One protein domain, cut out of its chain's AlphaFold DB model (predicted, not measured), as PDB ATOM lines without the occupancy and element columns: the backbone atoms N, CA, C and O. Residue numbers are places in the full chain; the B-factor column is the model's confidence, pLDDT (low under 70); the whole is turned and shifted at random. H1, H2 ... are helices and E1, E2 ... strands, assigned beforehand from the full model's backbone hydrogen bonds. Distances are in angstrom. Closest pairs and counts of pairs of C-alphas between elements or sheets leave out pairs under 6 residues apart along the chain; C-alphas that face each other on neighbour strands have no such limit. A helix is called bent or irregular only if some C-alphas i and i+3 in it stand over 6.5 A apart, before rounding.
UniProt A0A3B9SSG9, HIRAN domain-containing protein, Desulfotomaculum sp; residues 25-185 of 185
ATOM      1  N   SER A  25      98.076 165.875 158.122       45.94
ATOM      2  CA  SER A  25      99.143 166.626 158.798       45.94
ATOM      3  C   SER A  25     100.029 165.756 159.698       45.94
ATOM      4  O   SER A  25     101.252 165.793 159.572       45.94
ATOM      5  N   LEU A  26      99.436 164.934 160.567       53.47
ATOM      6  CA  LEU A  26     100.130 163.974 161.437       53.47
ATOM      7  C   LEU A  26     100.873 162.900 160.634       53.47
ATOM      8  O   LEU A  26     101.982 162.517 161.003       53.47
ATOM      9  N   LEU A  27     100.295 162.446 159.518       55.94
ATOM     10  CA  LEU A  27     100.940 161.481 158.628       55.94
ATOM     11  C   LEU A  27     102.202 162.081 157.982       55.94
ATOM     12  O   LEU A  27     103.281 161.498 158.084       55.94
ATOM     13  N   LEU A  28     102.107 163.287 157.409       56.16
ATOM     14  CA  LEU A  28     103.270 164.014 156.883       56.16
ATOM     15  C   LEU A  28     104.302 164.324 157.975       56.16
ATOM     16  O   LEU A  28     105.501 164.232 157.723       56.16
ATOM     17  N   GLN A  29     103.866 164.643 159.199       56.78
ATOM     18  CA  GLN A  29     104.770 164.862 160.328       56.78
ATOM     19  C   GLN A  29     105.556 163.604 160.719       56.78
ATOM     20  O   GLN A  29     106.713 163.737 161.112       56.78
ATOM     21  N   LYS A  30     104.969 162.406 160.601       61.44
ATOM     22  CA  LYS A  30     105.650 161.138 160.906       61.44
ATOM     23  C   LYS A  30     106.531 160.613 159.772       61.44
ATOM     24  O   LYS A  30     107.529 159.963 160.056       61.44
ATOM     25  N   ILE A  31     106.167 160.868 158.513       67.62
ATOM     26  CA  ILE A  31     106.900 160.357 157.342       67.62
ATOM     27  C   ILE A  31     108.070 161.270 156.951       67.62
ATOM     28  O   ILE A  31     109.106 160.778 156.505       67.62
ATOM     29  N   LEU A  32     107.923 162.592 157.089       62.31
ATOM     30  CA  LEU A  32     108.900 163.553 156.576       62.31
ATOM     31  C   LEU A  32     109.759 164.175 157.693       62.31
ATOM     32  O   LEU A  32     109.203 164.709 158.661       62.31
ATOM     33  N   PRO A  33     111.098 164.202 157.527       67.00
ATOM     34  CA  PRO A  33     112.004 164.975 158.373       67.00
ATOM     35  C   PRO A  33     111.580 166.452 158.494       67.00
ATOM     36  O   PRO A  33     111.075 167.017 157.512       67.00
ATOM     37  N   PRO A  34     111.784 167.108 159.655       67.12
ATOM     38  CA  PRO A  34     111.385 168.498 159.881       67.12
ATOM     39  C   PRO A  34     111.857 169.474 158.798       67.12
ATOM     40  O   PRO A  34     111.091 170.341 158.383       67.12
ATOM     41  N   GLU A  35     113.075 169.285 158.296       65.31
ATOM     42  CA  GLU A  35     113.720 170.107 157.271       65.31
ATOM     43  C   GLU A  35     112.967 170.009 155.940       65.31
ATOM     44  O   GLU A  35     112.708 171.019 155.290       65.31
ATOM     45  N   ILE A  36     112.538 168.801 155.558       66.19
ATOM     46  CA  ILE A  36     111.755 168.574 154.337       66.19
ATOM     47  C   ILE A  36     110.360 169.201 154.474       66.19
ATOM     48  O   ILE A  36     109.886 169.842 153.538       66.19
ATOM     49  N   ARG A  37     109.718 169.092 155.646       63.62
ATOM     50  CA  ARG A  37     108.402 169.716 155.899       63.62
ATOM     51  C   ARG A  37     108.460 171.240 155.825       63.62
ATOM     52  O   ARG A  37     107.552 171.852 155.268       63.62
ATOM     53  N   LEU A  38     109.521 171.849 156.363       62.47
ATOM     54  CA  LEU A  38     109.756 173.286 156.221       62.47
ATOM     55  C   LEU A  38     109.957 173.650 154.747       62.47
ATOM     56  O   LEU A  38     109.287 174.540 154.232       62.47
ATOM     57  N   ASN A  39     110.806 172.904 154.043       66.44
ATOM     58  CA  ASN A  39     111.197 173.244 152.684       66.44
ATOM     59  C   ASN A  39     110.107 173.022 151.620       66.44
ATOM     60  O   ASN A  39     110.114 173.718 150.610       66.44
ATOM     61  N   ILE A  40     109.168 172.087 151.813       65.00
ATOM     62  CA  ILE A  40     108.058 171.840 150.868       65.00
ATOM     63  C   ILE A  40     107.202 173.096 150.666       65.00
ATOM     64  O   ILE A  40     106.883 173.451 149.532       65.00
ATOM     65  N   LEU A  41     106.846 173.788 151.751       60.09
ATOM     66  CA  LEU A  41     106.063 175.020 151.669       60.09
ATOM     67  C   LEU A  41     106.879 176.179 151.088       60.09
ATOM     68  O   LEU A  41     106.363 176.919 150.249       60.09
ATOM     69  N   ALA A  42     108.150 176.309 151.478       62.47
ATOM     70  CA  ALA A  42     109.041 177.313 150.912       62.47
ATOM     71  C   ALA A  42     109.185 177.145 149.386       62.47
ATOM     72  O   ALA A  42     109.050 178.112 148.638       62.47
ATOM     73  N   GLU A  43     109.336 175.908 148.905       66.00
ATOM     74  CA  GLU A  43     109.372 175.582 147.476       66.00
ATOM     75  C   GLU A  43     108.030 175.795 146.760       66.00
ATOM     76  O   GLU A  43     108.029 176.238 145.610       66.00
ATOM     77  N   TYR A  44     106.894 175.541 147.419       64.19
ATOM     78  CA  TYR A  44     105.561 175.797 146.856       64.19
ATOM     79  C   TYR A  44     105.275 177.298 146.685       64.19
ATOM     80  O   TYR A  44     104.752 177.723 145.653       64.19
ATOM     81  N   PHE A  45     105.622 178.127 147.675       59.12
ATOM     82  CA  PHE A  45     105.338 179.564 147.637       59.12
ATOM     83  C   PHE A  45     106.413 180.389 146.912       59.12
ATOM     84  O   PHE A  45     106.058 181.343 146.210       59.12
ATOM     85  N   TYR A  46     107.691 180.025 147.045       60.84
ATOM     86  CA  TYR A  46     108.845 180.848 146.649       60.84
ATOM     87  C   TYR A  46     109.860 180.127 145.743       60.84
ATOM     88  O   TYR A  46     110.721 180.781 145.153       60.84
ATOM     89  N   GLY A  47     109.766 178.802 145.614       59.88
ATOM     90  CA  GLY A  47     110.626 178.007 144.741       59.88
ATOM     91  C   GLY A  47     110.278 178.120 143.255       59.88
ATOM     92  O   GLY A  47     109.312 178.768 142.845       59.88
ATOM     93  N   ASN A  48     111.064 177.439 142.418       63.69
ATOM     94  CA  ASN A  48     110.884 177.431 140.959       63.69
ATOM     95  C   ASN A  48     109.766 176.461 140.486       63.69
ATOM     96  O   ASN A  48     109.513 176.315 139.290       63.69
ATOM     97  N   THR A  49     109.074 175.794 141.417       54.75
ATOM     98  CA  THR A  49     108.076 174.741 141.131       54.75
ATOM     99  C   THR A  49     106.798 175.253 140.458       54.75
ATOM    100  O   THR A  49     106.185 174.519 139.682       54.75
ATOM    101  N   LYS A  50     106.414 176.523 140.671       49.28
ATOM    102  CA  LYS A  50     105.187 177.126 140.106       49.28
ATOM    103  C   LYS A  50     105.093 177.042 138.578       49.28
ATOM    104  O   LYS A  50     103.995 176.985 138.036       49.28
ATOM    105  N   HIS A  51     106.226 177.000 137.874       43.69
ATOM    106  CA  HIS A  51     106.254 176.872 136.413       43.69
ATOM    107  C   HIS A  51     106.075 175.437 135.893       43.69
ATOM    108  O   HIS A  51     105.887 175.264 134.689       43.69
ATOM    109  N   ILE A  52     106.135 174.426 136.767       46.66
ATOM    110  CA  ILE A  52     106.022 173.005 136.403       46.66
ATOM    111  C   ILE A  52     104.556 172.538 136.436       46.66
ATOM    112  O   ILE A  52     104.184 171.674 135.654       46.66
ATOM    113  N   MET A  53     103.704 173.132 137.285       40.00
ATOM    114  CA  MET A  53     102.323 172.656 137.505       40.00
ATOM    115  C   MET A  53     101.206 173.464 136.817       40.00
ATOM    116  O   MET A  53     100.052 173.066 136.893       40.00
ATOM    117  N   LEU A  54     101.509 174.588 136.154       40.97
ATOM    118  CA  LEU A  54     100.497 175.545 135.660       40.97
ATOM    119  C   LEU A  54     100.546 175.765 134.137       40.97
ATOM    120  O   LEU A  54     100.487 176.904 133.671       40.97
ATOM    121  N   LYS A  55     100.720 174.695 133.349       37.28
ATOM    122  CA  LYS A  55     100.780 174.787 131.875       37.28
ATOM    123  C   LYS A  55      99.610 174.194 131.099       37.28
ATOM    124  O   LYS A  55      99.541 174.442 129.899       37.28
ATOM    125  N   GLU A  56      98.664 173.539 131.763       36.78
ATOM    126  CA  GLU A  56      97.323 173.379 131.204       36.78
ATOM    127  C   GLU A  56      96.390 174.433 131.814       36.78
ATOM    128  O   GLU A  56      96.407 174.616 133.036       36.78
ATOM    129  N   PRO A  57      95.580 175.140 131.005       34.34
ATOM    130  CA  PRO A  57      94.543 176.029 131.503       34.34
ATOM    131  C   PRO A  57      93.359 175.183 131.983       34.34
ATOM    132  O   PRO A  57      92.309 175.128 131.343       34.34
ATOM    133  N   VAL A  58      93.531 174.510 133.120       40.03
ATOM    134  CA  VAL A  58      92.409 173.922 133.850       40.03
ATOM    135  C   VAL A  58      91.554 175.091 134.330       40.03
ATOM    136  O   VAL A  58      91.927 175.789 135.274       40.03
ATOM    137  N   GLU A  59      90.424 175.343 133.662       36.41
ATOM    138  CA  GLU A  59      89.418 176.255 134.206       36.41
ATOM    139  C   GLU A  59      89.078 175.790 135.633       36.41
ATOM    140  O   GLU A  59      88.746 174.613 135.815       36.41
ATOM    141  N   PRO A  60      89.143 176.669 136.650       39.16
ATOM    142  CA  PRO A  60      88.955 176.282 138.042       39.16
ATOM    143  C   PRO A  60      87.467 176.033 138.303       39.16
ATOM    144  O   PRO A  60      86.746 176.891 138.808       39.16
ATOM    145  N   LYS A  61      86.985 174.856 137.894       36.62
ATOM    146  CA  LYS A  61      85.583 174.450 138.044       36.62
ATOM    147  C   LYS A  61      85.390 173.269 138.976       36.62
ATOM    148  O   LYS A  61      84.357 173.235 139.630       36.62
ATOM    149  N   ASN A  62      86.344 172.342 139.092       40.28
ATOM    150  CA  ASN A  62      86.299 171.278 140.097       40.28
ATOM    151  C   ASN A  62      87.686 170.702 140.411       40.28
ATOM    152  O   ASN A  62      88.507 170.551 139.515       40.28
ATOM    153  N   ILE A  63      87.855 170.288 141.674       35.72
ATOM    154  CA  ILE A  63      88.993 169.529 142.227       35.72
ATOM    155  C   ILE A  63      90.295 170.350 142.355       35.72
ATOM    156  O   ILE A  63      91.012 170.601 141.396       35.72
ATOM    157  N   LEU A  64      90.638 170.667 143.612       38.34
ATOM    158  CA  LEU A  64      91.924 171.220 144.071       38.34
ATOM    159  C   LEU A  64      92.195 172.719 143.856       38.34
ATOM    160  O   LEU A  64      93.354 173.131 143.815       38.34
ATOM    161  N   ASP A  65      91.164 173.554 143.997       38.38
ATOM    162  CA  ASP A  65      91.336 174.930 144.500       38.38
ATOM    163  C   ASP A  65      91.684 174.913 146.015       38.38
ATOM    164  O   ASP A  65      91.089 175.586 146.863       38.38
ATOM    165  N   ILE A  66      92.658 174.063 146.386       43.50
ATOM    166  CA  ILE A  66      93.286 174.063 147.701       43.50
ATOM    167  C   ILE A  66      94.096 175.354 147.768       43.50
ATOM    168  O   ILE A  66      95.292 175.389 147.473       43.50
ATOM    169  N   LYS A  67      93.451 176.410 148.275       41.59
ATOM    170  CA  LYS A  67      94.137 177.393 149.115       41.59
ATOM    171  C   LYS A  67      94.963 176.581 150.104       41.59
ATOM    172  O   LYS A  67      94.377 175.913 150.955       41.59
ATOM    173  N   PHE A  68      96.286 176.564 149.925       48.91
ATOM    174  CA  PHE A  68      97.213 175.699 150.657       48.91
ATOM    175  C   PHE A  68      97.183 176.089 152.133       48.91
ATOM    176  O   PHE A  68      97.917 176.967 152.586       48.91
ATOM    177  N   ASN A  69      96.216 175.520 152.853       48.62
ATOM    178  CA  ASN A  69      95.790 176.046 154.131       48.62
ATOM    179  C   ASN A  69      96.783 175.578 155.185       48.62
ATOM    180  O   ASN A  69      96.653 174.490 155.742       48.62
ATOM    181  N   THR A  70      97.813 176.387 155.415       51.31
ATOM    182  CA  THR A  70      98.912 176.064 156.322       51.31
ATOM    183  C   THR A  70      98.409 175.711 157.722       51.31
ATOM    184  O   THR A  70      98.978 174.819 158.346       51.31
ATOM    185  N   SER A  71      97.280 176.281 158.172       48.88
ATOM    186  CA  SER A  71      96.648 175.906 159.446       48.88
ATOM    187  C   SER A  71      96.007 174.510 159.427       48.88
ATOM    188  O   SER A  71      96.179 173.771 160.393       48.88
ATOM    189  N   LEU A  72      95.366 174.090 158.326       49.31
ATOM    190  CA  LEU A  72      94.826 172.726 158.163       49.31
ATOM    191  C   LEU A  72      95.935 171.666 158.232       49.31
ATOM    192  O   LEU A  72      95.741 170.583 158.781       49.31
ATOM    193  N   TRP A  73      97.112 171.994 157.699       51.69
ATOM    194  CA  TRP A  73      98.275 171.110 157.712       51.69
ATOM    195  C   TRP A  73      99.125 171.223 158.991       51.69
ATOM    196  O   TRP A  73     100.086 170.468 159.149       51.69
ATOM    197  N   GLY A  74      98.779 172.125 159.919       48.78
ATOM    198  CA  GLY A  74      99.546 172.376 161.145       48.78
ATOM    199  C   GLY A  74     100.953 172.925 160.884       48.78
ATOM    200  O   GLY A  74     101.875 172.661 161.654       48.78
ATOM    201  N   LEU A  75     101.140 173.632 159.768       52.97
ATOM    202  CA  LEU A  75     102.429 174.143 159.316       52.97
ATOM    203  C   LEU A  75     102.586 175.610 159.761       52.97
ATOM    204  O   LEU A  75     101.660 176.403 159.565       52.97
ATOM    205  N   PRO A  76     103.729 175.991 160.367       50.09
ATOM    206  CA  PRO A  76     103.930 177.338 160.897       50.09
ATOM    207  C   PRO A  76     103.932 178.395 159.784       50.09
ATOM    208  O   PRO A  76     104.106 178.081 158.606       50.09
ATOM    209  N   ARG A  77     103.783 179.673 160.156       53.09
ATOM    210  CA  ARG A  77     104.072 180.788 159.241       53.09
ATOM    211  C   ARG A  77     105.547 180.707 158.843       53.09
ATOM    212  O   ARG A  77     106.397 180.574 159.712       53.09
ATOM    213  N   GLN A  78     105.826 180.782 157.546       59.72
ATOM    214  CA  GLN A  78     107.171 180.615 157.005       59.72
ATOM    215  C   GLN A  78     107.646 181.897 156.328       59.72
ATOM    216  O   GLN A  78     107.104 182.271 155.287       59.72
ATOM    217  N   ASP A  79     108.661 182.555 156.888       65.06
ATOM    218  CA  ASP A  79     109.481 183.482 156.111       65.06
ATOM    219  C   ASP A  79     110.538 182.654 155.350       65.06
ATOM    220  O   ASP A  79     111.307 181.919 155.982       65.06
ATOM    221  N   PRO A  80     110.618 182.728 154.007       61.22
ATOM    222  CA  PRO A  80     111.674 182.046 153.265       61.22
ATOM    223  C   PRO A  80     113.075 182.451 153.751       61.22
ATOM    224  O   PRO A  80     113.978 181.619 153.747       61.22
ATOM    225  N   ARG A  81     113.274 183.681 154.241       64.75
ATOM    226  CA  ARG A  81     114.564 184.128 154.790       64.75
ATOM    227  C   ARG A  81     115.008 183.288 155.983       64.75
ATOM    228  O   ARG A  81     116.194 183.002 156.080       64.75
ATOM    229  N   GLU A  82     114.081 182.876 156.845       67.69
ATOM    230  CA  GLU A  82     114.368 182.029 158.009       67.69
ATOM    231  C   GLU A  82     114.711 180.597 157.578       67.69
ATOM    232  O   GLU A  82     115.673 180.011 158.069       67.69
ATOM    233  N   ILE A  83     113.981 180.050 156.600       65.81
ATOM    234  CA  ILE A  83     114.189 178.677 156.109       65.81
ATOM    235  C   ILE A  83     115.519 178.545 155.364       65.81
ATOM    236  O   ILE A  83     116.291 177.631 155.642       65.81
ATOM    237  N   TYR A  84     115.834 179.487 154.474       68.81
ATOM    238  CA  TYR A  84     117.082 179.482 153.702       68.81
ATOM    239  C   TYR A  84     118.297 180.024 154.490       68.81
ATOM    240  O   TYR A  84     119.435 179.919 154.027       68.81
ATOM    241  N   ALA A  85     118.081 180.554 155.701       69.19
ATOM    242  CA  ALA A  85     119.127 180.783 156.703       69.19
ATOM    243  C   ALA A  85     119.359 179.575 157.635       69.19
ATOM    244  O   ALA A  85     120.363 179.554 158.352       69.19
ATOM    245  N   GLY A  86     118.457 178.585 157.624       73.25
ATOM    246  CA  GLY A  86     118.531 177.380 158.446       73.25
ATOM    247  C   GLY A  86     119.717 176.459 158.114       73.25
ATOM    248  O   GLY A  86     120.393 176.642 157.099       73.25
ATOM    249  N   PRO A  87     119.974 175.440 158.959       80.19
ATOM    250  CA  PRO A  87     121.155 174.584 158.838       80.19
ATOM    251  C   PRO A  87     121.138 173.695 157.588       80.19
ATOM    252  O   PRO A  87     122.192 173.316 157.080       80.19
ATOM    253  N   ALA A  88     119.952 173.358 157.076       85.12
ATOM    254  CA  ALA A  88     119.786 172.636 155.825       85.12
ATOM    255  C   ALA A  88     118.461 172.994 155.143       85.12
ATOM    256  O   ALA A  88     117.437 173.162 155.803       85.12
ATOM    257  N   PHE A  89     118.484 173.043 153.814       84.62
ATOM    258  CA  PHE A  89     117.322 173.278 152.961       84.62
ATOM    259  C   PHE A  89     117.465 172.519 151.632       84.62
ATOM    260  O   PHE A  89     118.490 171.888 151.363       84.62
ATOM    261  N   TYR A  90     116.433 172.553 150.793       86.06
ATOM    262  CA  TYR A  90     116.480 172.040 149.423       86.06
ATOM    263  C   TYR A  90     116.106 173.157 148.443       86.06
ATOM    264  O   TYR A  90     115.296 174.025 148.765       86.06
ATOM    265  N   ALA A  91     116.681 173.131 147.244       86.38
ATOM    266  CA  ALA A  91     116.371 174.084 146.183       86.38
ATOM    267  C   ALA A  91     116.147 173.368 144.846       86.38
ATOM    268  O   ALA A  91     116.960 172.522 144.460       86.38
ATOM    269  N   HIS A  92     115.097 173.740 144.110       87.19
ATOM    270  CA  HIS A  92     114.986 173.430 142.678       87.19
ATOM    271  C   HIS A  92     115.684 174.529 141.859       87.19
ATOM    272  O   HIS A  92     115.221 175.675 141.886       87.19
ATOM    273  N   PRO A  93     116.771 174.234 141.117       87.94
ATOM    274  CA  PRO A  93     117.508 175.262 140.392       87.94
ATOM    275  C   PRO A  93     116.652 176.021 139.372       87.94
ATOM    276  O   PRO A  93     115.837 175.460 138.632       87.94
ATOM    277  N   ALA A  94     116.871 177.328 139.315       86.56
ATOM    278  CA  ALA A  94     116.379 178.199 138.268       86.56
ATOM    279  C   ALA A  94     117.265 178.090 137.017       86.56
ATOM    280  O   ALA A  94     118.463 177.821 137.081       86.56
ATOM    281  N   GLY A  95     116.664 178.335 135.852       84.81
ATOM    282  CA  GLY A  95     117.401 178.511 134.600       84.81
ATOM    283  C   GLY A  95     117.810 177.245 133.835       84.81
ATOM    284  O   GLY A  95     118.359 177.384 132.746       84.81
ATOM    285  N   ILE A  96     117.465 176.039 134.308       81.62
ATOM    286  CA  ILE A  96     117.742 174.744 133.635       81.62
ATOM    287  C   ILE A  96     117.305 174.730 132.151       81.62
ATOM    288  O   ILE A  96     117.947 174.115 131.303       81.62
ATOM    289  N   LYS A  97     116.211 175.424 131.808       77.31
ATOM    290  CA  LYS A  97     115.689 175.504 130.429       77.31
ATOM    291  C   LYS A  97     116.525 176.376 129.474       77.31
ATOM    292  O   LYS A  97     116.319 176.290 128.268       77.31
ATOM    293  N   TYR A  98     117.424 177.214 129.992       80.19
ATOM    294  CA  TYR A  98     118.284 178.104 129.204       80.19
ATOM    295  C   TYR A  98     119.667 177.482 128.968       80.19
ATOM    296  O   TYR A  98     120.073 176.559 129.673       80.19
ATOM    297  N   ASP A  99     120.377 177.978 127.953       78.19
ATOM    298  CA  ASP A  99     121.763 177.621 127.595       78.19
ATOM    299  C   ASP A  99     122.039 176.110 127.497       78.19
ATOM    300  O   ASP A  99     123.144 175.638 127.739       78.19
ATOM    301  N   ARG A 100     121.006 175.329 127.147       78.44
ATOM    302  CA  ARG A 100     121.030 173.856 127.069       78.44
ATOM    303  C   ARG A 100     121.417 173.144 128.381       78.44
ATOM    304  O   ARG A 100     121.672 171.942 128.345       78.44
ATOM    305  N   ARG A 101     121.350 173.816 129.546       83.75
ATOM    306  CA  ARG A 101     121.620 173.223 130.881       83.75
ATOM    307  C   ARG A 101     120.752 172.001 131.200       83.75
ATOM    308  O   ARG A 101     121.124 171.162 132.007       83.75
ATOM    309  N   TRP A 102     119.616 171.834 130.529       79.25
ATOM    310  CA  TRP A 102     118.806 170.619 130.605       79.25
ATOM    311  C   TRP A 102     119.543 169.342 130.176       79.25
ATOM    312  O   TRP A 102     119.105 168.259 130.559       79.25
ATOM    313  N   TYR A 103     120.611 169.445 129.375       82.69
ATOM    314  CA  TYR A 103     121.435 168.307 128.953       82.69
ATOM    315  C   TYR A 103     122.444 167.908 130.039       82.69
ATOM    316  O   TYR A 103     122.741 166.726 130.191       82.69
ATOM    317  N   SER A 104     122.874 168.867 130.871       81.56
ATOM    318  CA  SER A 104     123.688 168.624 132.070       81.56
ATOM    319  C   SER A 104     123.079 167.565 132.992       81.56
ATOM    320  O   SER A 104     123.812 166.792 133.599       81.56
ATOM    321  N   LEU A 105     121.741 167.506 133.076       84.19
ATOM    322  CA  LEU A 105     121.011 166.586 133.956       84.19
ATOM    323  C   LEU A 105     121.327 165.108 133.692       84.19
ATOM    324  O   LEU A 105     121.325 164.322 134.633       84.19
ATOM    325  N   THR A 106     121.635 164.738 132.445       85.50
ATOM    326  CA  THR A 106     121.999 163.365 132.049       85.50
ATOM    327  C   THR A 106     123.323 162.904 132.671       85.50
ATOM    328  O   THR A 106     123.572 161.708 132.775       85.50
ATOM    329  N   TYR A 107     124.166 163.844 133.107       85.56
ATOM    330  CA  TYR A 107     125.474 163.586 133.715       85.56
ATOM    331  C   TYR A 107     125.477 163.766 135.241       85.56
ATOM    332  O   TYR A 107     126.529 163.633 135.867       85.56
ATOM    333  N   LEU A 108     124.325 164.081 135.847       90.38
ATOM    334  CA  LEU A 108     124.210 164.236 137.295       90.38
ATOM    335  C   LEU A 108     123.899 162.902 137.978       90.38
ATOM    336  O   LEU A 108     123.004 162.168 137.570       90.38
ATOM    337  N   SER A 109     124.599 162.628 139.076       91.25
ATOM    338  CA  SER A 109     124.335 161.503 139.981       91.25
ATOM    339  C   SER A 109     123.755 161.984 141.309       91.25
ATOM    340  O   SER A 109     124.111 163.052 141.802       91.25
ATOM    341  N   ILE A 110     122.895 161.183 141.943       92.50
ATOM    342  CA  ILE A 110     122.441 161.453 143.318       92.50
ATOM    343  C   ILE A 110     123.657 161.459 144.264       92.50
ATOM    344  O   ILE A 110     124.594 160.683 144.102       92.50
ATOM    345  N   SER A 111     123.638 162.345 145.261       94.56
ATOM    346  CA  SER A 111     124.736 162.666 146.187       94.56
ATOM    347  C   SER A 111     125.969 163.347 145.578       94.56
ATOM    348  O   SER A 111     126.880 163.686 146.337       94.56
ATOM    349  N   GLN A 112     126.004 163.606 144.263       95.31
ATOM    350  CA  GLN A 112     127.076 164.381 143.629       95.31
ATOM    351  C   GLN A 112     127.141 165.798 144.203       95.31
ATOM    352  O   GLN A 112     126.107 166.425 144.447       95.31
ATOM    353  N   GLU A 113     128.357 166.294 144.411       96.62
ATOM    354  CA  GLU A 113     128.602 167.616 144.981       96.62
ATOM    355  C   GLU A 113     128.247 168.744 144.012       96.62
ATOM    356  O   GLU A 113     128.467 168.655 142.799       96.62
ATOM    357  N   VAL A 114     127.700 169.814 144.583       96.38
ATOM    358  CA  VAL A 114     127.324 171.044 143.894       96.38
ATOM    359  C   VAL A 114     127.955 172.218 144.630       96.38
ATOM    360  O   VAL A 114     127.708 172.425 145.820       96.38
ATOM    361  N   VAL A 115     128.755 172.981 143.896       96.25
ATOM    362  CA  VAL A 115     129.355 174.250 144.297       96.25
ATOM    363  C   VAL A 115     128.285 175.339 144.242       96.25
ATOM    364  O   VAL A 115     127.489 175.394 143.300       96.25
ATOM    365  N   LEU A 116     128.271 176.200 145.260       96.19
ATOM    366  CA  LEU A 116     127.478 177.424 145.302       96.19
ATOM    367  C   LEU A 116     128.434 178.608 145.157       96.19
ATOM    368  O   LEU A 116     129.263 178.839 146.034       96.19
ATOM    369  N   GLU A 117     128.310 179.364 144.072       95.50
ATOM    370  CA  GLU A 117     129.205 180.479 143.753       95.50
ATOM    371  C   GLU A 117     128.408 181.777 143.620       95.50
ATOM    372  O   GLU A 117     127.472 181.851 142.827       95.50
ATOM    373  N   ALA A 118     128.746 182.799 144.407       96.25
ATOM    374  CA  ALA A 118     128.092 184.102 144.323       96.25
ATOM    375  C   ALA A 118     128.690 184.938 143.181       96.25
ATOM    376  O   ALA A 118     129.898 185.154 143.137       96.25
ATOM    377  N   GLU A 119     127.838 185.479 142.311       96.19
ATOM    378  CA  GLU A 119     128.215 186.324 141.174       96.19
ATOM    379  C   GLU A 119     127.800 187.793 141.423       96.19
ATOM    380  O   GLU A 119     126.807 188.267 140.866       96.19
ATOM    381  N   PRO A 120     128.539 188.572 142.243       95.56
ATOM    382  CA  PRO A 120     128.166 189.953 142.580       95.56
ATOM    383  C   PRO A 120     128.165 190.917 141.380       95.56
ATOM    384  O   PRO A 120     127.616 192.013 141.475       95.56
ATOM    385  N   HIS A 121     128.772 190.516 140.259       95.81
ATOM    386  CA  HIS A 121     128.846 191.281 139.012       95.81
ATOM    387  C   HIS A 121     127.897 190.758 137.918       95.81
ATOM    388  O   HIS A 121     127.992 191.191 136.770       95.81
ATOM    389  N   ASN A 122     126.985 189.833 138.242       94.38
ATOM    390  CA  ASN A 122     125.993 189.347 137.287       94.38
ATOM    391  C   ASN A 122     125.055 190.502 136.855       94.38
ATOM    392  O   ASN A 122     124.459 191.159 137.715       94.38
ATOM    393  N   PRO A 123     124.886 190.763 135.543       92.81
ATOM    394  CA  PRO A 123     124.166 191.941 135.051       92.81
ATOM    395  C   PRO A 123     122.641 191.876 135.246       92.81
ATOM    396  O   PRO A 123     121.966 192.885 135.055       92.81
ATOM    397  N   TYR A 124     122.082 190.715 135.609       91.88
ATOM    398  CA  TYR A 124     120.638 190.511 135.783       91.88
ATOM    399  C   TYR A 124     120.197 190.485 137.256       91.88
ATOM    400  O   TYR A 124     119.059 190.856 137.573       91.88
ATOM    401  N   ASP A 125     121.074 190.029 138.154       93.75
ATOM    402  CA  ASP A 125     120.856 190.007 139.602       93.75
ATOM    403  C   ASP A 125     122.205 190.017 140.355       93.75
ATOM    404  O   ASP A 125     122.896 189.001 140.346       93.75
ATOM    405  N   PRO A 126     122.584 191.096 141.070       94.62
ATOM    406  CA  PRO A 126     123.843 191.164 141.829       94.62
ATOM    407  C   PRO A 126     123.864 190.253 143.072       94.62
ATOM    408  O   PRO A 126     124.828 190.242 143.840       94.62
ATOM    409  N   ASN A 127     122.786 189.508 143.324       95.06
ATOM    410  CA  ASN A 127     122.753 188.425 144.296       95.06
ATOM    411  C   ASN A 127     122.750 187.040 143.646       95.06
ATOM    412  O   ASN A 127     122.556 186.078 144.376       95.06
ATOM    413  N   ALA A 128     122.934 186.906 142.329       95.75
ATOM    414  CA  ALA A 128     122.970 185.609 141.661       95.75
ATOM    415  C   ALA A 128     123.932 184.636 142.368       95.75
ATOM    416  O   ALA A 128     125.076 184.976 142.669       95.75
ATOM    417  N   VAL A 129     123.456 183.418 142.632       96.38
ATOM    418  CA  VAL A 129     124.280 182.300 143.105       96.38
ATOM    419  C   VAL A 129     124.162 181.190 142.081       96.38
ATOM    420  O   VAL A 129     123.081 180.615 141.911       96.38
ATOM    421  N   ARG A 130     125.264 180.929 141.383       95.62
ATOM    422  CA  ARG A 130     125.391 179.864 140.398       95.62
ATOM    423  C   ARG A 130     125.566 178.522 141.097       95.62
ATOM    424  O   ARG A 130     126.186 178.424 142.156       95.62
ATOM    425  N   LEU A 131     125.004 177.492 140.480       94.94
ATOM    426  CA  LEU A 131     125.094 176.099 140.882       94.94
ATOM    427  C   LEU A 131     125.829 175.334 139.787       94.94
ATOM    428  O   LEU A 131     125.406 175.342 138.628       94.94
ATOM    429  N   TRP A 132     126.915 174.661 140.147       95.12
ATOM    430  CA  TRP A 132     127.695 173.849 139.216       95.12
ATOM    431  C   TRP A 132     128.404 172.696 139.935       95.12
ATOM    432  O   TRP A 132     128.493 172.686 141.159       95.12
ATOM    433  N   THR A 133     128.853 171.676 139.207       94.06
ATOM    434  CA  THR A 133     129.579 170.529 139.793       94.06
ATOM    435  C   THR A 133     131.090 170.734 139.715       94.06
ATOM    436  O   THR A 133     131.569 171.411 138.810       94.06
ATOM    437  N   ASN A 134     131.871 170.046 140.554       92.31
ATOM    438  CA  ASN A 134     133.344 170.056 140.475       92.31
ATOM    439  C   ASN A 134     133.905 169.645 139.088       92.31
ATOM    440  O   ASN A 134     135.062 169.917 138.788       92.31
ATOM    441  N   ALA A 135     133.095 169.008 138.229       90.00
ATOM    442  CA  ALA A 135     133.439 168.664 136.846       90.00
ATOM    443  C   ALA A 135     133.145 169.792 135.827       90.00
ATOM    444  O   ALA A 135     133.176 169.558 134.622       90.00
ATOM    445  N   GLY A 136     132.806 171.004 136.286       89.50
ATOM    446  CA  GLY A 136     132.460 172.148 135.433       89.50
ATOM    447  C   GLY A 136     131.034 172.115 134.868       89.50
ATOM    448  O   GLY A 136     130.685 172.945 134.030       89.50
ATOM    449  N   THR A 137     130.190 171.168 135.294       90.62
ATOM    450  CA  THR A 137     128.820 171.040 134.782       90.62
ATOM    451  C   THR A 137     127.932 172.152 135.338       90.62
ATOM    452  O   THR A 137     127.598 172.138 136.521       90.62
ATOM    453  N   ASP A 138     127.512 173.089 134.486       91.94
ATOM    454  CA  ASP A 138     126.567 174.150 134.852       91.94
ATOM    455  C   ASP A 138     125.151 173.578 135.052       91.94
ATOM    456  O   ASP A 138     124.580 172.946 134.153       91.94
ATOM    457  N   ILE A 139     124.598 173.794 136.247       90.88
ATOM    458  CA  ILE A 139     123.265 173.346 136.663       90.88
ATOM    459  C   ILE A 139     122.239 174.484 136.534       90.88
ATOM    460  O   ILE A 139     121.068 174.232 136.237       90.88
ATOM    461  N   GLY A 140     122.659 175.734 136.732       92.25
ATOM    462  CA  GLY A 140     121.794 176.911 136.761       92.25
ATOM    463  C   GLY A 140     122.059 177.775 137.989       92.25
ATOM    464  O   GLY A 140     123.203 177.951 138.395       92.25
ATOM    465  N   TYR A 141     121.001 178.324 138.583       93.31
ATOM    466  CA  TYR A 141     121.093 179.289 139.685       93.31
ATOM    467  C   TYR A 141     120.135 178.942 140.828       93.31
ATOM    468  O   TYR A 141     119.137 178.251 140.615       93.31
ATOM    469  N   LEU A 142     120.376 179.452 142.038       90.81
ATOM    470  CA  LEU A 142     119.342 179.433 143.081       90.81
ATOM    471  C   LEU A 142     118.149 180.337 142.688       90.81
ATOM    472  O   LEU A 142     118.350 181.383 142.064       90.81
ATOM    473  N   PRO A 143     116.902 179.981 143.056       85.88
ATOM    474  CA  PRO A 143     115.729 180.820 142.809       85.88
ATOM    475  C   PRO A 143     115.858 182.244 143.372       85.88
ATOM    476  O   PRO A 143     116.241 182.448 144.524       85.88
ATOM    477  N   ARG A 144     115.445 183.249 142.589       82.56
ATOM    478  CA  ARG A 144     115.566 184.679 142.942       82.56
ATOM    479  C   ARG A 144     114.927 185.060 144.286       82.56
ATOM    480  O   ARG A 144     115.405 185.972 144.950       82.56
ATOM    481  N   ALA A 145     113.877 184.357 144.711       74.69
ATOM    482  CA  ALA A 145     113.226 184.599 146.002       74.69
ATOM    483  C   ALA A 145     114.095 184.226 147.222       74.69
ATOM    484  O   ALA A 145     113.819 184.688 148.326       74.69
ATOM    485  N   ILE A 146     115.127 183.395 147.027       79.44
ATOM    486  CA  ILE A 146     115.953 182.802 148.094       79.44
ATOM    487  C   ILE A 146     117.417 183.259 148.005       79.44
ATOM    488  O   ILE A 146     118.143 183.277 148.999       79.44
ATOM    489  N   VAL A 147     117.836 183.656 146.800       89.12
ATOM    490  CA  VAL A 147     119.229 183.919 146.425       89.12
ATOM    491  C   VAL A 147     119.898 185.004 147.283       89.12
ATOM    492  O   VAL A 147     121.056 184.852 147.660       89.12
ATOM    493  N   ALA A 148     119.167 186.057 147.669       89.00
ATOM    494  CA  ALA A 148     119.720 187.211 148.387       89.00
ATOM    495  C   ALA A 148     120.320 186.855 149.758       89.00
ATOM    496  O   ALA A 148     121.412 187.320 150.087       89.00
ATOM    497  N   THR A 149     119.645 185.998 150.531       87.62
ATOM    498  CA  THR A 149     120.133 185.535 151.842       87.62
ATOM    499  C   THR A 149     121.396 184.690 151.687       87.62
ATOM    500  O   THR A 149     122.384 184.910 152.386       87.62
ATOM    501  N   VAL A 150     121.400 183.758 150.729       90.25
ATOM    502  CA  VAL A 150     122.538 182.857 150.491       90.25
ATOM    503  C   VAL A 150     123.746 183.627 149.943       90.25
ATOM    504  O   VAL A 150     124.857 183.443 150.430       90.25
ATOM    505  N   ALA A 151     123.538 184.550 149.000       93.62
ATOM    506  CA  ALA A 151     124.590 185.404 148.450       93.62
ATOM    507  C   ALA A 151     125.222 186.318 149.508       93.62
ATOM    508  O   ALA A 151     126.435 186.514 149.509       93.62
ATOM    509  N   PHE A 152     124.419 186.875 150.422       91.06
ATOM    510  CA  PHE A 152     124.934 187.629 151.563       91.06
ATOM    511  C   PHE A 152     125.842 186.755 152.440       91.06
ATOM    512  O   PHE A 152     126.990 187.122 152.667       91.06
ATOM    513  N   HIS A 153     125.378 185.569 152.843       90.94
ATOM    514  CA  HIS A 153     126.168 184.643 153.654       90.94
ATOM    515  C   HIS A 153     127.473 184.197 152.972       90.94
ATOM    516  O   HIS A 153     128.523 184.240 153.612       90.94
ATOM    517  N   LEU A 154     127.434 183.840 151.681       93.00
ATOM    518  CA  LEU A 154     128.625 183.478 150.897       93.00
ATOM    519  C   LEU A 154     129.644 184.629 150.848       93.00
ATOM    520  O   LEU A 154     130.829 184.412 151.085       93.00
ATOM    521  N   ARG A 155     129.193 185.872 150.615       92.69
ATOM    522  CA  ARG A 155     130.066 187.066 150.630       92.69
ATOM    523  C   ARG A 155     130.643 187.377 152.015       92.69
ATOM    524  O   ARG A 155     131.725 187.945 152.097       92.69
ATOM    525  N   CYS A 156     129.961 186.981 153.088       91.44
ATOM    526  CA  CYS A 156     130.478 187.035 154.458       91.44
ATOM    527  C   CYS A 156     131.378 185.837 154.828       91.44
ATOM    528  O   CYS A 156     131.758 185.709 155.990       91.44
ATOM    529  N   GLY A 157     131.717 184.958 153.877       92.56
ATOM    530  CA  GLY A 157     132.607 183.813 154.093       92.56
ATOM    531  C   GLY A 157     131.942 182.571 154.693       92.56
ATOM    532  O   GLY A 157     132.642 181.609 155.006       92.56
ATOM    533  N   LYS A 158     130.609 182.548 154.847       91.75
ATOM    534  CA  LYS A 158     129.892 181.349 155.303       91.75
ATOM    535  C   LYS A 158     129.927 180.276 154.217       91.75
ATOM    536  O   LYS A 158     129.621 180.554 153.058       91.75
ATOM    537  N   GLN A 159     130.251 179.047 154.603       91.75
ATOM    538  CA  GLN A 159     130.364 177.923 153.680       91.75
ATOM    539  C   GLN A 159     129.048 177.142 153.561       91.75
ATOM    540  O   GLN A 159     128.249 177.055 154.497       91.75
ATOM    541  N   TYR A 160     128.828 176.588 152.371       92.81
ATOM    542  CA  TYR A 160     127.653 175.799 152.024       92.81
ATOM    543  C   TYR A 160     128.064 174.567 151.215       92.81
ATOM    544  O   TYR A 160     128.741 174.688 150.196       92.81
ATOM    545  N   LYS A 161     127.570 173.394 151.616       93.94
ATOM    546  CA  LYS A 161     127.697 172.139 150.867       93.94
ATOM    547  C   LYS A 161     126.402 171.834 150.125       93.94
ATOM    548  O   LYS A 161     125.382 171.536 150.748       93.94
ATOM    549  N   GLY A 162     126.449 171.887 148.794       94.88
ATOM    550  CA  GLY A 162     125.382 171.401 147.923       94.88
ATOM    551  C   GLY A 162     125.585 169.931 147.541       94.88
ATOM    552  O   GLY A 162     126.704 169.505 147.255       94.88
ATOM    553  N   LYS A 163     124.503 169.145 147.501       95.69
ATOM    554  CA  LYS A 163     124.475 167.793 146.918       95.69
ATOM    555  C   LYS A 163     123.201 167.555 146.117       95.69
ATOM    556  O   LYS A 163     122.118 167.930 146.559       95.69
ATOM    557  N   VAL A 164     123.302 166.882 144.973       92.25
ATOM    558  CA  VAL A 164     122.133 166.429 144.201       92.25
ATOM    559  C   VAL A 164     121.302 165.476 145.067       92.25
ATOM    560  O   VAL A 164     121.761 164.397 145.432       92.25
ATOM    561  N   ALA A 165     120.079 165.869 145.413       88.62
ATOM    562  CA  ALA A 165     119.162 165.066 146.223       88.62
ATOM    563  C   ALA A 165     118.199 164.239 145.365       88.62
ATOM    564  O   ALA A 165     117.838 163.122 145.725       88.62
ATOM    565  N   LEU A 166     117.792 164.795 144.225       85.94
ATOM    566  CA  LEU A 166     116.938 164.155 143.236       85.94
ATOM    567  C   LEU A 166     117.393 164.605 141.856       85.94
ATOM    568  O   LEU A 166     117.508 165.804 141.627       85.94
ATOM    569  N   VAL A 167     117.556 163.663 140.933       87.06
ATOM    570  CA  VAL A 167     117.580 163.935 139.497       87.06
ATOM    571  C   VAL A 167     116.632 162.953 138.812       87.06
ATOM    572  O   VAL A 167     116.663 161.754 139.085       87.06
ATOM    573  N   ARG A 168     115.751 163.466 137.953       82.75
ATOM    574  CA  ARG A 168     114.920 162.674 137.040       82.75
ATOM    575  C   ARG A 168     115.009 163.276 135.650       82.75
ATOM    576  O   ARG A 168     114.630 164.428 135.442       82.75
ATOM    577  N   THR A 169     115.477 162.473 134.706       73.94
ATOM    578  CA  THR A 169     115.465 162.766 133.274       73.94
ATOM    579  C   THR A 169     114.392 161.915 132.609       73.94
ATOM    580  O   THR A 169     114.523 160.697 132.541       73.94
ATOM    581  N   SER A 170     113.341 162.559 132.121       68.81
ATOM    582  CA  SER A 170     112.388 161.990 131.167       68.81
ATOM    583  C   SER A 170     112.650 162.544 129.768       68.81
ATOM    584  O   SER A 170     113.217 163.639 129.611       68.81
ATOM    585  N   ASP A 171     112.174 161.821 128.758       61.72
ATOM    586  CA  ASP A 171     112.211 162.259 127.360       61.72
ATOM    587  C   ASP A 171     111.394 163.542 127.160       61.72
ATOM    588  O   ASP A 171     111.833 164.474 126.481       61.72
ATOM    589  N   GLU A 172     110.271 163.665 127.869       59.78
ATOM    590  CA  GLU A 172     109.497 164.898 127.938       59.78
ATOM    591  C   GLU A 172     110.236 165.992 128.721       59.78
ATOM    592  O   GLU A 172     110.511 165.863 129.918       59.78
ATOM    593  N   LEU A 173     110.496 167.119 128.047       54.22
ATOM    594  CA  LEU A 173     111.166 168.309 128.594       54.22
ATOM    595  C   LEU A 173     110.489 168.895 129.849       54.22
ATOM    596  O   LEU A 173     111.144 169.607 130.608       54.22
ATOM    597  N   PHE A 174     109.201 168.613 130.064       51.06
ATOM    598  CA  PHE A 174     108.403 169.146 131.173       51.06
ATOM    599  C   PHE A 174     108.581 168.392 132.498       51.06
ATOM    600  O   PHE A 174     108.430 168.996 133.558       51.06
ATOM    601  N   TYR A 175     108.951 167.107 132.460       52.28
ATOM    602  CA  TYR A 175     109.023 166.241 133.646       52.28
ATOM    603  C   TYR A 175     110.443 166.077 134.212       52.28
ATOM    604  O   TYR A 175     110.698 165.221 135.064       52.28
ATOM    605  N   ARG A 176     111.379 166.936 133.791       66.50
ATOM    606  CA  ARG A 176     112.751 166.935 134.307       66.50
ATOM    607  C   ARG A 176     112.824 167.625 135.662       66.50
ATOM    608  O   ARG A 176     112.595 168.827 135.774       66.50
ATOM    609  N   GLN A 177     113.159 166.852 136.689       75.75
ATOM    610  CA  GLN A 177     113.202 167.303 138.077       75.75
ATOM    611  C   GLN A 177     114.637 167.246 138.592       75.75
ATOM    612  O   GLN A 177     115.306 166.221 138.464       75.75
ATOM    613  N   LEU A 178     115.092 168.339 139.202       84.12
ATOM    614  CA  LEU A 178     116.367 168.417 139.905       84.12
ATOM    615  C   LEU A 178     116.156 169.146 141.228       84.12
ATOM    616  O   LEU A 178     115.718 170.294 141.222       84.12
ATOM    617  N   ALA A 179     116.507 168.501 142.336       88.50
ATOM    618  CA  ALA A 179     116.551 169.128 143.653       88.50
ATOM    619  C   ALA A 179     117.954 168.985 144.242       88.50
ATOM    620  O   ALA A 179     118.525 167.892 144.241       88.50
ATOM    621  N   ILE A 180     118.499 170.080 144.768       90.00
ATOM    622  CA  ILE A 180     119.787 170.115 145.466       90.00
ATOM    623  C   ILE A 180     119.509 170.251 146.963       90.00
ATOM    624  O   ILE A 180     118.799 171.170 147.362       90.00
ATOM    625  N   LYS A 181     120.062 169.361 147.793       91.69
ATOM    626  CA  LYS A 181     120.146 169.559 149.245       91.69
ATOM    627  C   LYS A 181     121.317 170.489 149.525       91.69
ATOM    628  O   LYS A 181     122.421 170.223 149.060       91.69
ATOM    629  N   ILE A 182     121.086 171.541 150.294       91.31
ATOM    630  CA  ILE A 182     122.093 172.526 150.679       91.31
ATOM    631  C   ILE A 182     122.181 172.529 152.203       91.31
ATOM    632  O   ILE A 182     121.157 172.513 152.884       91.31
ATOM    633  N   VAL A 183     123.399 172.497 152.732       90.94
ATOM    634  CA  VAL A 183     123.695 172.452 154.170       90.94
ATOM    635  C   VAL A 183     124.717 173.541 154.480       90.94
ATOM    636  O   VAL A 183     125.661 173.713 153.709       90.94
ATOM    637  N   THR A 184     124.532 174.283 155.569       87.88
ATOM    638  CA  THR A 184     125.553 175.217 156.069       87.88
ATOM    639  C   THR A 184     126.629 174.457 156.827       87.88
ATOM    640  O   THR A 184     126.285 173.587 157.631       87.88
ATOM    641  N   GLU A 185     127.889 174.831 156.633       80.56
ATOM    642  CA  GLU A 185     128.975 174.456 157.555       80.56
ATOM    643  C   GLU A 185     129.090 175.447 158.722       80.56
ATOM    644  O   GLU A 185     128.719 176.633 158.525       80.56
TER     645      GLU A 185
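This is residues 25 to 185 of the 185 residues of the protein "HIRAN domain-containing protein" of Desulfotomaculum sp (UniProt A0A3B9SSG9). What shape do these coordinates make? A six-stranded sheet, curled like part of a barrel, makes one half, with H6 across it over E2 and H5 beside its strands; past its edge strand E1 lie H1, H2, H3 and a long loop, loosely arranged, whose residues 56 to 67 stick out. H2 packs on E1, and the short H4 packs on both H2 and H6. What is it made of? The printed part has 161 residues with six named helices and six named strands, a mixed class, in the order H1 H2 H3 H4 E1 H5 E2 E3 E4 H6 E5 E6. The sheet, E1 E6 E5 E2 E3 E4, is antiparallel, and the whole is compact, with a radius of gyration of the C-alphas of 16.4 A and spans of 45 by 36 by 31 A.

Where are the first helices? H1 is residues 25 to 31, from C-alpha 25 at (99.143, 166.626, 158.798). H2 is 34 to 45, 17.6 A long, H3 is 50 to 53 and H4 is 80 to 85. What follows? E1 is 88 to 91, H5 is 101 to 107, and E2, 113 to 118, E3, 129 to 132, and E4, 138 to 141, form a meander, each strand the antiparallel neighbour of the one before. H6, 144 to 155, is irregular, with C-alphas 145 and 148 7.4 A apart. E5, 160 to 168, is 23.6 A long, and E6, 177 to 184, is 23.2 A long, ending at C-alpha 184 (125.553, 175.217, 156.069).

How do the strands pair? N 89 and O 182 of E1 and E6 are 2.9 A apart, and N 163 and O 181 of the hairpin E5 and E6 2.8 A, both within hydrogen-bond range. So are N 114 and O 162 of E2 and E5, 2.9 A, N 117 and O 130 of the hairpin E2 and E3, 3.0 A, and N 131 and O 140 of the hairpin E3 and E4, 2.8 A. Which helices are on the sheet? H6 has a height of 7.9 A over the sheet, and its closest C-alphas to E2 are Ala 151 and Ala 118, 5.6 A. H5, over none of the strands, comes closest to E4 at the C-alphas of Arg 101 and Ile 139, 6.0 A; H2 and H4 only graze the sheet. How do the helices meet? H4 touches H6, closest at the C-alphas of Arg 81 and Thr 149, 6.5 A, and H2, closest at those of Pro 80 and Ala 42, 5.9 A. H1 and H3 are each close to H2 but not clearly touching, their closest C-alphas being Gln 29 and Arg 37, 7.5 A, and Lys 50 and Tyr 44, 6.9 A. Are the helix backbones complete? In H1 and H4 every O i to N i+4 pair is within hydrogen-bond range, against 7 of 8 in H2, 5 of 8 in H6 and 0 of 3 in H5, which has 3 of 4 O i to N i+3 pairs within range; H3 is too short for an O i to N i+4 pair.

How far does it reach? The two C-alphas farthest apart, those of Lys 61 and Gly 157, are 50.6 A apart. Is anything missing or long? The printed part has no cut, and the link from H3 to H4, 26 residues, is long. Where is confidence low? The mean pLDDT of the printed part is 74.4, and residues 25 to 85 and 170 to 176 of the model are under 70.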